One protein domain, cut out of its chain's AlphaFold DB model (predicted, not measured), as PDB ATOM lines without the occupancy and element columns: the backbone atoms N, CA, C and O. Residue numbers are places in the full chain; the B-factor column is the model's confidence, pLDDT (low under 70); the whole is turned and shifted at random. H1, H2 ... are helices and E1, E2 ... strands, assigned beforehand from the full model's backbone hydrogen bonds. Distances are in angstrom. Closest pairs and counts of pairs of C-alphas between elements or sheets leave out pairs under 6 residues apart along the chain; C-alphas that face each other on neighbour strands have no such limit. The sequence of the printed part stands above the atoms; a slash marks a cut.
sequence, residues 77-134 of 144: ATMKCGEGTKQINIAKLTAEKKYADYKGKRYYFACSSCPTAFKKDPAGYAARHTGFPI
ATOM      1  N   ALA A  77     166.390  83.396 166.153       66.56
ATOM      2  CA  ALA A  77     165.867  82.089 165.793       66.56
ATOM      3  C   ALA A  77     164.653  82.240 164.892       66.56
ATOM      4  O   ALA A  77     163.723  82.988 165.185       66.56
ATOM      5  N   THR A  78     164.638  81.491 163.801       62.81
ATOM      6  CA  THR A  78     163.451  81.381 162.961       62.81
ATOM      7  C   THR A  78     162.540  80.327 163.561       62.81
ATOM      8  O   THR A  78     162.923  79.165 163.676       62.81
ATOM      9  N   MET A  79     161.326  80.718 163.936       69.75
ATOM     10  CA  MET A  79     160.305  79.784 164.393       69.75
ATOM     11  C   MET A  79     159.071  79.867 163.504       69.75
ATOM     12  O   MET A  79     158.702  80.930 162.995       69.75
ATOM     13  N   LYS A  80     158.417  78.723 163.314       62.12
ATOM     14  CA  LYS A  80     157.155  78.657 162.587       62.12
ATOM     15  C   LYS A  80     156.018  78.989 163.553       62.12
ATOM     16  O   LYS A  80     155.829  78.307 164.563       62.12
ATOM     17  N   CYS A  81     155.313  80.080 163.273       59.12
ATOM     18  CA  CYS A  81     154.194  80.567 164.070       59.12
ATOM     19  C   CYS A  81     152.975  80.704 163.154       59.12
ATOM     20  O   CYS A  81     152.969  81.555 162.265       59.12
ATOM     21  N   GLY A  82     151.961  79.858 163.362       67.75
ATOM     22  CA  GLY A  82     150.781  79.801 162.494       67.75
ATOM     23  C   GLY A  82     151.153  79.449 161.048       67.75
ATOM     24  O   GLY A  82     151.798  78.430 160.806       67.75
ATOM     25  N   GLU A  83     150.778  80.317 160.107       49.56
ATOM     26  CA  GLU A  83     150.956  80.141 158.655       49.56
ATOM     27  C   GLU A  83     152.286  80.685 158.092       49.56
ATOM     28  O   GLU A  83     152.491  80.661 156.882       49.56
ATOM     29  N   GLY A  84     153.230  81.146 158.927       64.00
ATOM     30  CA  GLY A  84     154.487  81.731 158.436       64.00
ATOM     31  C   GLY A  84     155.726  81.455 159.290       64.00
ATOM     32  O   GLY A  84     155.654  81.109 160.472       64.00
ATOM     33  N   THR A  85     156.899  81.630 158.680       69.38
ATOM     34  CA  THR A  85     158.195  81.674 159.373       69.38
ATOM     35  C   THR A  85     158.461  83.095 159.851       69.38
ATOM     36  O   THR A  85     158.576  84.010 159.037       69.38
ATOM     37  N   LYS A  86     158.564  83.295 161.166       70.38
ATOM     38  CA  LYS A  86     158.959  84.580 161.756       70.38
ATOM     39  C   LYS A  86     160.290  84.421 162.477       70.38
ATOM     40  O   LYS A  86     160.532  83.411 163.137       70.38
ATOM     41  N   GLN A  87     161.142  85.430 162.357       71.38
ATOM     42  CA  GLN A  87     162.358  85.517 163.152       71.38
ATOM     43  C   GLN A  87     162.025  86.104 164.518       71.38
ATOM     44  O   GLN A  87     161.320  87.109 164.629       71.38
ATOM     45  N   ILE A  88     162.532  85.463 165.559       76.38
ATOM     46  CA  ILE A  88     162.401  85.894 166.936       76.38
ATOM     47  C   ILE A  88     163.778  86.153 167.522       76.38
ATOM     48  O   ILE A  88     164.714  85.383 167.327       76.38
ATOM     49  N   ASN A  89     163.906  87.244 168.270       79.38
ATOM     50  CA  ASN A  89     165.143  87.530 168.973       79.38
ATOM     51  C   ASN A  89     165.113  86.845 170.348       79.38
ATOM     52  O   ASN A  89     164.490  87.341 171.289       79.38
ATOM     53  N   ILE A  90     165.775  85.693 170.449       75.75
ATOM     54  CA  ILE A  90     165.900  84.876 171.660       75.75
ATOM     55  C   ILE A  90     166.461  85.699 172.822       75.75
ATOM     56  O   ILE A  90     165.956  85.595 173.943       75.75
ATOM     57  N   ALA A  91     167.478  86.532 172.583       74.88
ATOM     58  CA  ALA A  91     168.079  87.352 173.634       74.88
ATOM     59  C   ALA A  91     167.084  88.387 174.171       74.88
ATOM     60  O   ALA A  91     166.923  88.520 175.385       74.88
ATOM     61  N   LYS A  92     166.350  89.051 173.272       77.19
ATOM     62  CA  LYS A  92     165.309  90.019 173.625       77.19
ATOM     63  C   LYS A  92     164.168  89.364 174.406       77.19
ATOM     64  O   LYS A  92     163.795  89.846 175.468       77.19
ATOM     65  N   LEU A  93     163.666  88.221 173.942       76.00
ATOM     66  CA  LEU A  93     162.575  87.485 174.597       76.00
ATOM     67  C   LEU A  93     162.983  86.918 175.957       76.00
ATOM     68  O   LEU A  93     162.177  86.887 176.885       76.00
ATOM     69  N   THR A  94     164.243  86.504 176.095       74.12
ATOM     70  CA  THR A  94     164.803  86.080 177.380       74.12
ATOM     71  C   THR A  94     164.927  87.266 178.342       74.12
ATOM     72  O   THR A  94     164.578  87.127 179.513       74.12
ATOM     73  N   ALA A  95     165.349  88.441 177.858       77.38
ATOM     74  CA  ALA A  95     165.407  89.670 178.650       77.38
ATOM     75  C   ALA A  95     164.014  90.142 179.100       77.38
ATOM     76  O   ALA A  95     163.831  90.528 180.251       77.38
ATOM     77  N   GLU A  96     163.013  90.027 178.225       77.81
ATOM     78  CA  GLU A  96     161.608  90.317 178.526       77.81
ATOM     79  C   GLU A  96     160.902  89.200 179.317       77.81
ATOM     80  O   GLU A  96     159.717  89.325 179.616       77.81
ATOM     81  N   LYS A  97     161.597  88.100 179.645       76.25
ATOM     82  CA  LYS A  97     161.034  86.916 180.320       76.25
ATOM     83  C   LYS A  97     159.801  86.322 179.608       76.25
ATOM     84  O   LYS A  97     158.941  85.715 180.238       76.25
ATOM     85  N   LYS A  98     159.720  86.460 178.279       80.94
ATOM     86  CA  LYS A  98     158.634  85.948 177.421       80.94
ATOM     87  C   LYS A  98     158.944  84.538 176.907       80.94
ATOM     88  O   LYS A  98     158.996  84.292 175.700       80.94
ATOM     89  N   TYR A  99     159.184  83.615 177.835       81.94
ATOM     90  CA  TYR A  99     159.462  82.212 177.539       81.94
ATOM     91  C   TYR A  99     158.788  81.276 178.545       81.94
ATOM     92  O   TYR A  99     158.503  81.676 179.671       81.94
ATOM     93  N   ALA A 100     158.552  80.030 178.143       84.25
ATOM     94  CA  ALA A 100     158.150  78.945 179.030       84.25
ATOM     95  C   ALA A 100     158.988  77.698 178.763       84.25
ATOM     96  O   ALA A 100     159.262  77.349 177.616       84.25
ATOM     97  N   ASP A 101     159.380  77.018 179.833       83.50
ATOM     98  CA  ASP A 101     160.141  75.778 179.768       83.50
ATOM     99  C   ASP A 101     159.191  74.585 179.923       83.50
ATOM    100  O   ASP A 101     158.410  74.519 180.871       83.50
ATOM    101  N   TYR A 102     159.236  73.639 178.984       82.50
ATOM    102  CA  TYR A 102     158.420  72.426 179.025       82.50
ATOM    103  C   TYR A 102     159.168  71.238 178.427       82.50
ATOM    104  O   TYR A 102     159.698  71.311 177.318       82.50
ATOM    105  N   LYS A 103     159.234  70.135 179.187       81.56
ATOM    106  CA  LYS A 103     159.965  68.901 178.832       81.56
ATOM    107  C   LYS A 103     161.419  69.150 178.381       81.56
ATOM    108  O   LYS A 103     161.877  68.579 177.396       81.56
ATOM    109  N   GLY A 104     162.133  70.044 179.074       78.50
ATOM    110  CA  GLY A 104     163.539  70.366 178.779       78.50
ATOM    111  C   GLY A 104     163.760  71.211 177.518       78.50
ATOM    112  O   GLY A 104     164.899  71.406 177.098       78.50
ATOM    113  N   LYS A 105     162.687  71.725 176.910       82.19
ATOM    114  CA  LYS A 105     162.734  72.650 175.775       82.19
ATOM    115  C   LYS A 105     162.170  74.003 176.193       82.19
ATOM    116  O   LYS A 105     161.204  74.058 176.953       82.19
ATOM    117  N   ARG A 106     162.740  75.084 175.661       84.69
ATOM    118  CA  ARG A 106     162.249  76.445 175.878       84.69
ATOM    119  C   ARG A 106     161.400  76.904 174.701       84.69
ATOM    120  O   ARG A 106     161.838  76.884 173.550       84.69
ATOM    121  N   TYR A 107     160.193  77.347 175.007       83.62
ATOM    122  CA  TYR A 107     159.240  77.922 174.070       83.62
ATOM    123  C   TYR A 107     159.233  79.431 174.249       83.62
ATOM    124  O   TYR A 107     159.011  79.940 175.344       83.62
ATOM    125  N   TYR A 108     159.500  80.146 173.165       81.56
ATOM    126  CA  TYR A 108     159.543  81.600 173.142       81.56
ATOM    127  C   TYR A 108     158.243  82.166 172.573       81.56
ATOM    128  O   TYR A 108     157.710  81.640 171.596       81.56
ATOM    129  N   PHE A 109     157.738  83.248 173.167       83.94
ATOM    130  CA  PHE A 109     156.462  83.853 172.782       83.94
ATOM    131  C   PHE A 109     156.670  85.255 172.211       83.94
ATOM    132  O   PHE A 109     156.841  86.221 172.952       83.94
ATOM    133  N   ALA A 110     156.641  85.375 170.882       76.38
ATOM    134  CA  ALA A 110     156.760  86.665 170.197       76.38
ATOM    135  C   ALA A 110     155.466  87.495 170.207       76.38
ATOM    136  O   ALA A 110     155.528  88.713 170.060       76.38
ATOM    137  N   CYS A 111     154.304  86.863 170.403       73.88
ATOM    138  CA  CYS A 111     153.008  87.541 170.459       73.88
ATOM    139  C   CYS A 111     152.400  87.452 171.864       73.88
ATOM    140  O   CYS A 111     152.508  86.426 172.538       73.88
ATOM    141  N   SER A 112     151.706  88.511 172.283       72.75
ATOM    142  CA  SER A 112     151.062  88.615 173.602       72.75
ATOM    143  C   SER A 112     149.972  87.560 173.848       72.75
ATOM    144  O   SER A 112     149.639  87.286 174.995       72.75
ATOM    145  N   SER A 113     149.436  86.941 172.792       73.94
ATOM    146  CA  SER A 113     148.412  85.890 172.857       73.94
ATOM    147  C   SER A 113     148.972  84.472 173.044       73.94
ATOM    148  O   SER A 113     148.275  83.596 173.557       73.94
ATOM    149  N   CYS A 114     150.235  84.226 172.680       76.19
ATOM    150  CA  CYS A 114     150.853  82.903 172.772       76.19
ATOM    151  C   CYS A 114     150.983  82.330 174.200       76.19
ATOM    152  O   CYS A 114     150.741  81.130 174.353       76.19
ATOM    153  N   PRO A 115     151.308  83.102 175.264       80.69
ATOM    154  CA  PRO A 115     151.392  82.525 176.607       80.69
ATOM    155  C   PRO A 115     150.034  82.019 177.114       80.69
ATOM    156  O   PRO A 115     149.990  81.056 177.875       80.69
ATOM    157  N   THR A 116     148.922  82.620 176.682       81.94
ATOM    158  CA  THR A 116     147.570  82.166 177.047       81.94
ATOM    159  C   THR A 116     147.242  80.823 176.399       81.94
ATOM    160  O   THR A 116     146.731  79.930 177.073       81.94
ATOM    161  N   ALA A 117     147.593  80.646 175.121       81.31
ATOM    162  CA  ALA A 117     147.424  79.372 174.421       81.31
ATOM    163  C   ALA A 117     148.275  78.262 175.057       81.31
ATOM    164  O   ALA A 117     147.775  77.172 175.319       81.31
ATOM    165  N   PHE A 118     149.532  78.569 175.389       84.88
ATOM    166  CA  PHE A 118     150.432  77.623 176.042       84.88
ATOM    167  C   PHE A 118     149.962  77.213 177.445       84.88
ATOM    168  O   PHE A 118     150.081  76.052 177.812       84.88
ATOM    169  N   LYS A 119     149.405  78.141 178.235       83.56
ATOM    170  CA  LYS A 119     148.840  77.826 179.560       83.56
ATOM    171  C   LYS A 119     147.608  76.925 179.476       83.56
ATOM    172  O   LYS A 119     147.391  76.124 180.376       83.56
ATOM    173  N   LYS A 120     146.798  77.088 178.427       87.50
ATOM    174  CA  LYS A 120     145.570  76.312 178.225       87.50
ATOM    175  C   LYS A 120     145.861  74.889 177.751       87.50
ATOM    176  O   LYS A 120     145.180  73.971 178.189       87.50
ATOM    177  N   ASP A 121     146.858  74.720 176.886       83.94
ATOM    178  CA  ASP A 121     147.279  73.409 176.398       83.94
ATOM    179  C   ASP A 121     148.782  73.391 176.036       83.94
ATOM    180  O   ASP A 121     149.171  73.610 174.882       83.94
ATOM    181  N   PRO A 122     149.670  73.144 177.018       80.31
ATOM    182  CA  PRO A 122     151.112  73.137 176.775       80.31
ATOM    183  C   PRO A 122     151.545  71.929 175.934       80.31
ATOM    184  O   PRO A 122     152.550  71.997 175.226       80.31
ATOM    185  N   ALA A 123     150.782  70.831 175.982       85.31
ATOM    186  CA  ALA A 123     151.067  69.611 175.238       85.31
ATOM    187  C   ALA A 123     150.799  69.784 173.735       85.31
ATOM    188  O   ALA A 123     151.682  69.482 172.932       85.31
ATOM    189  N   GLY A 124     149.642  70.323 173.338       82.81
ATOM    190  CA  GLY A 124     149.365  70.611 171.930       82.81
ATOM    191  C   GLY A 124     150.208  71.758 171.385       82.81
ATOM    192  O   GLY A 124     150.615  71.706 170.225       82.81
ATOM    193  N   TYR A 125     150.587  72.742 172.211       80.44
ATOM    194  CA  TYR A 125     151.564  73.751 171.789       80.44
ATOM    195  C   TYR A 125     152.935  73.118 171.502       80.44
ATOM    196  O   TYR A 125     153.532  73.391 170.462       80.44
ATOM    197  N   ALA A 126     153.412  72.220 172.369       80.31
ATOM    198  CA  ALA A 126     154.654  71.473 172.156       80.31
ATOM    199  C   ALA A 126     154.589  70.501 170.962       80.31
ATOM    200  O   ALA A 126     155.619  70.210 170.359       80.31
ATOM    201  N   ALA A 127     153.400  70.009 170.603       81.75
ATOM    202  CA  ALA A 127     153.206  69.164 169.423       81.75
ATOM    203  C   ALA A 127     153.238  69.961 168.106       81.75
ATOM    204  O   ALA A 127     153.633  69.428 167.074       81.75
ATOM    205  N   ARG A 128     152.824  71.237 168.132       72.75
ATOM    206  CA  ARG A 128     152.719  72.093 166.933       72.75
ATOM    207  C   ARG A 128     153.886  73.063 166.760       72.75
ATOM    208  O   ARG A 128     154.062  73.605 165.670       72.75
ATOM    209  N   HIS A 129     154.685  73.279 167.802       73.44
ATOM    210  CA  HIS A 129     155.828  74.183 167.781       73.44
ATOM    211  C   HIS A 129     157.101  73.471 168.224       73.44
ATOM    212  O   HIS A 129     157.135  72.785 169.240       73.44
ATOM    213  N   THR A 130     158.188  73.694 167.489       70.88
ATOM    214  CA  THR A 130     159.505  73.189 167.875       70.88
ATOM    215  C   THR A 130     160.025  73.992 169.061       70.88
ATOM    216  O   THR A 130     160.285  75.191 168.951       70.88
ATOM    217  N   GLY A 131     160.176  73.330 170.206       69.69
ATOM    218  CA  GLY A 131     160.865  73.909 171.350       69.69
ATOM    219  C   GLY A 131     162.360  74.042 171.063       69.69
ATOM    220  O   GLY A 131     162.989  73.104 170.569       69.69
ATOM    221  N   PHE A 132     162.925  75.201 171.383       74.62
ATOM    222  CA  PHE A 132     164.348  75.454 171.209       74.62
ATOM    223  C   PHE A 132     165.132  74.876 172.391       74.62
ATOM    224  O   PHE A 132     164.613  74.836 173.516       74.62
ATOM    225  N   PRO A 133     166.379  74.422 172.172       67.62
ATOM    226  CA  PRO A 133     167.265  74.129 173.286       67.62
ATOM    227  C   PRO A 133     167.411  75.398 174.126       67.62
ATOM    228  O   PRO A 133     167.537  76.499 173.585       67.62
ATOM    229  N   ILE A 134     167.349  75.246 175.450       64.19
ATOM    230  CA  ILE A 134     167.514  76.360 176.384       64.19
ATOM    231  C   ILE A 134     168.854  77.023 176.041       64.19
ATOM    232  O   ILE A 134     169.890  76.357 176.159       64.19
TER     233      ILE A 134
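This is residues 77 to 134 of the 144 residues of the protein "YHS domain-containing protein" of Chthonomonadales bacterium (UniProt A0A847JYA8). A small rounded body has the short hairpin E3-E4 near its middle, with two short helices, H2 and H3, forming a corner beside it. The little helix H1 lies at another side of that hairpin and joins it to a second hairpin, E1-E2, which lies farther out. The printed part has 58 residues, with three named helices and four named strands that follow each other along the chain as E1 E2 H1 E3 E4 H2 H3, and the strands form two antiparallel sheets of two strands each, E1 - E2 and E3 - E4. The class is mixed, helices and strands; the whole is compact, with a radius of gyration of the C-alphas of 10.4 A and spans of 25 by 24 by 21 A.

E1, residues 77 to 81, and E2, residues 84 to 89, form an antiparallel hairpin at 140 degrees, with N 79 and O 86 within hydrogen-bond range at 2.9 A. H1, residues 90 to 95, follows E2 by a tight link. E3, residues 99 to 102, and E4, residues 105 to 108, form the other antiparallel hairpin, at 154 degrees, with N 100 and O 107 within range at 2.8 A. The closest C-alphas of H1 and E4, those of Leu 93 and Tyr 108, are 6.8 A apart. E4 is near both H2, residues 114 to 120, and H3, residues 122 to 128. H2 and H3 are close but not clearly touching, with the closest C-alphas, those of Phe 118 and Tyr 125, 5.9 A apart; they run opposite ways at a steep tilt of 57 degrees. E2 and E4 are only just apart, at 8.1 A. In H1, H2 and H3 every O i to N i+4 pair is within hydrogen-bond range.

E1 begins at C-alpha 77 (165.867, 82.089, 165.793). E2 spans 16.1 A, E1 11.9 A, H2 10.1 A, E3 and H3 10.0 A, E4 9.9 A and H1 8.5 A. H3 ends at C-alpha 128 (152.719, 72.093, 166.933).

The C-alphas farthest apart, those of Glu 83 and Ala 95, are 26.4 A apart. The printed part has no cut, and the links between its named elements are tight. Mean pLDDT of the printed part is 76.0; residues 77 to 85, 131 and 133 to 134 are under 70.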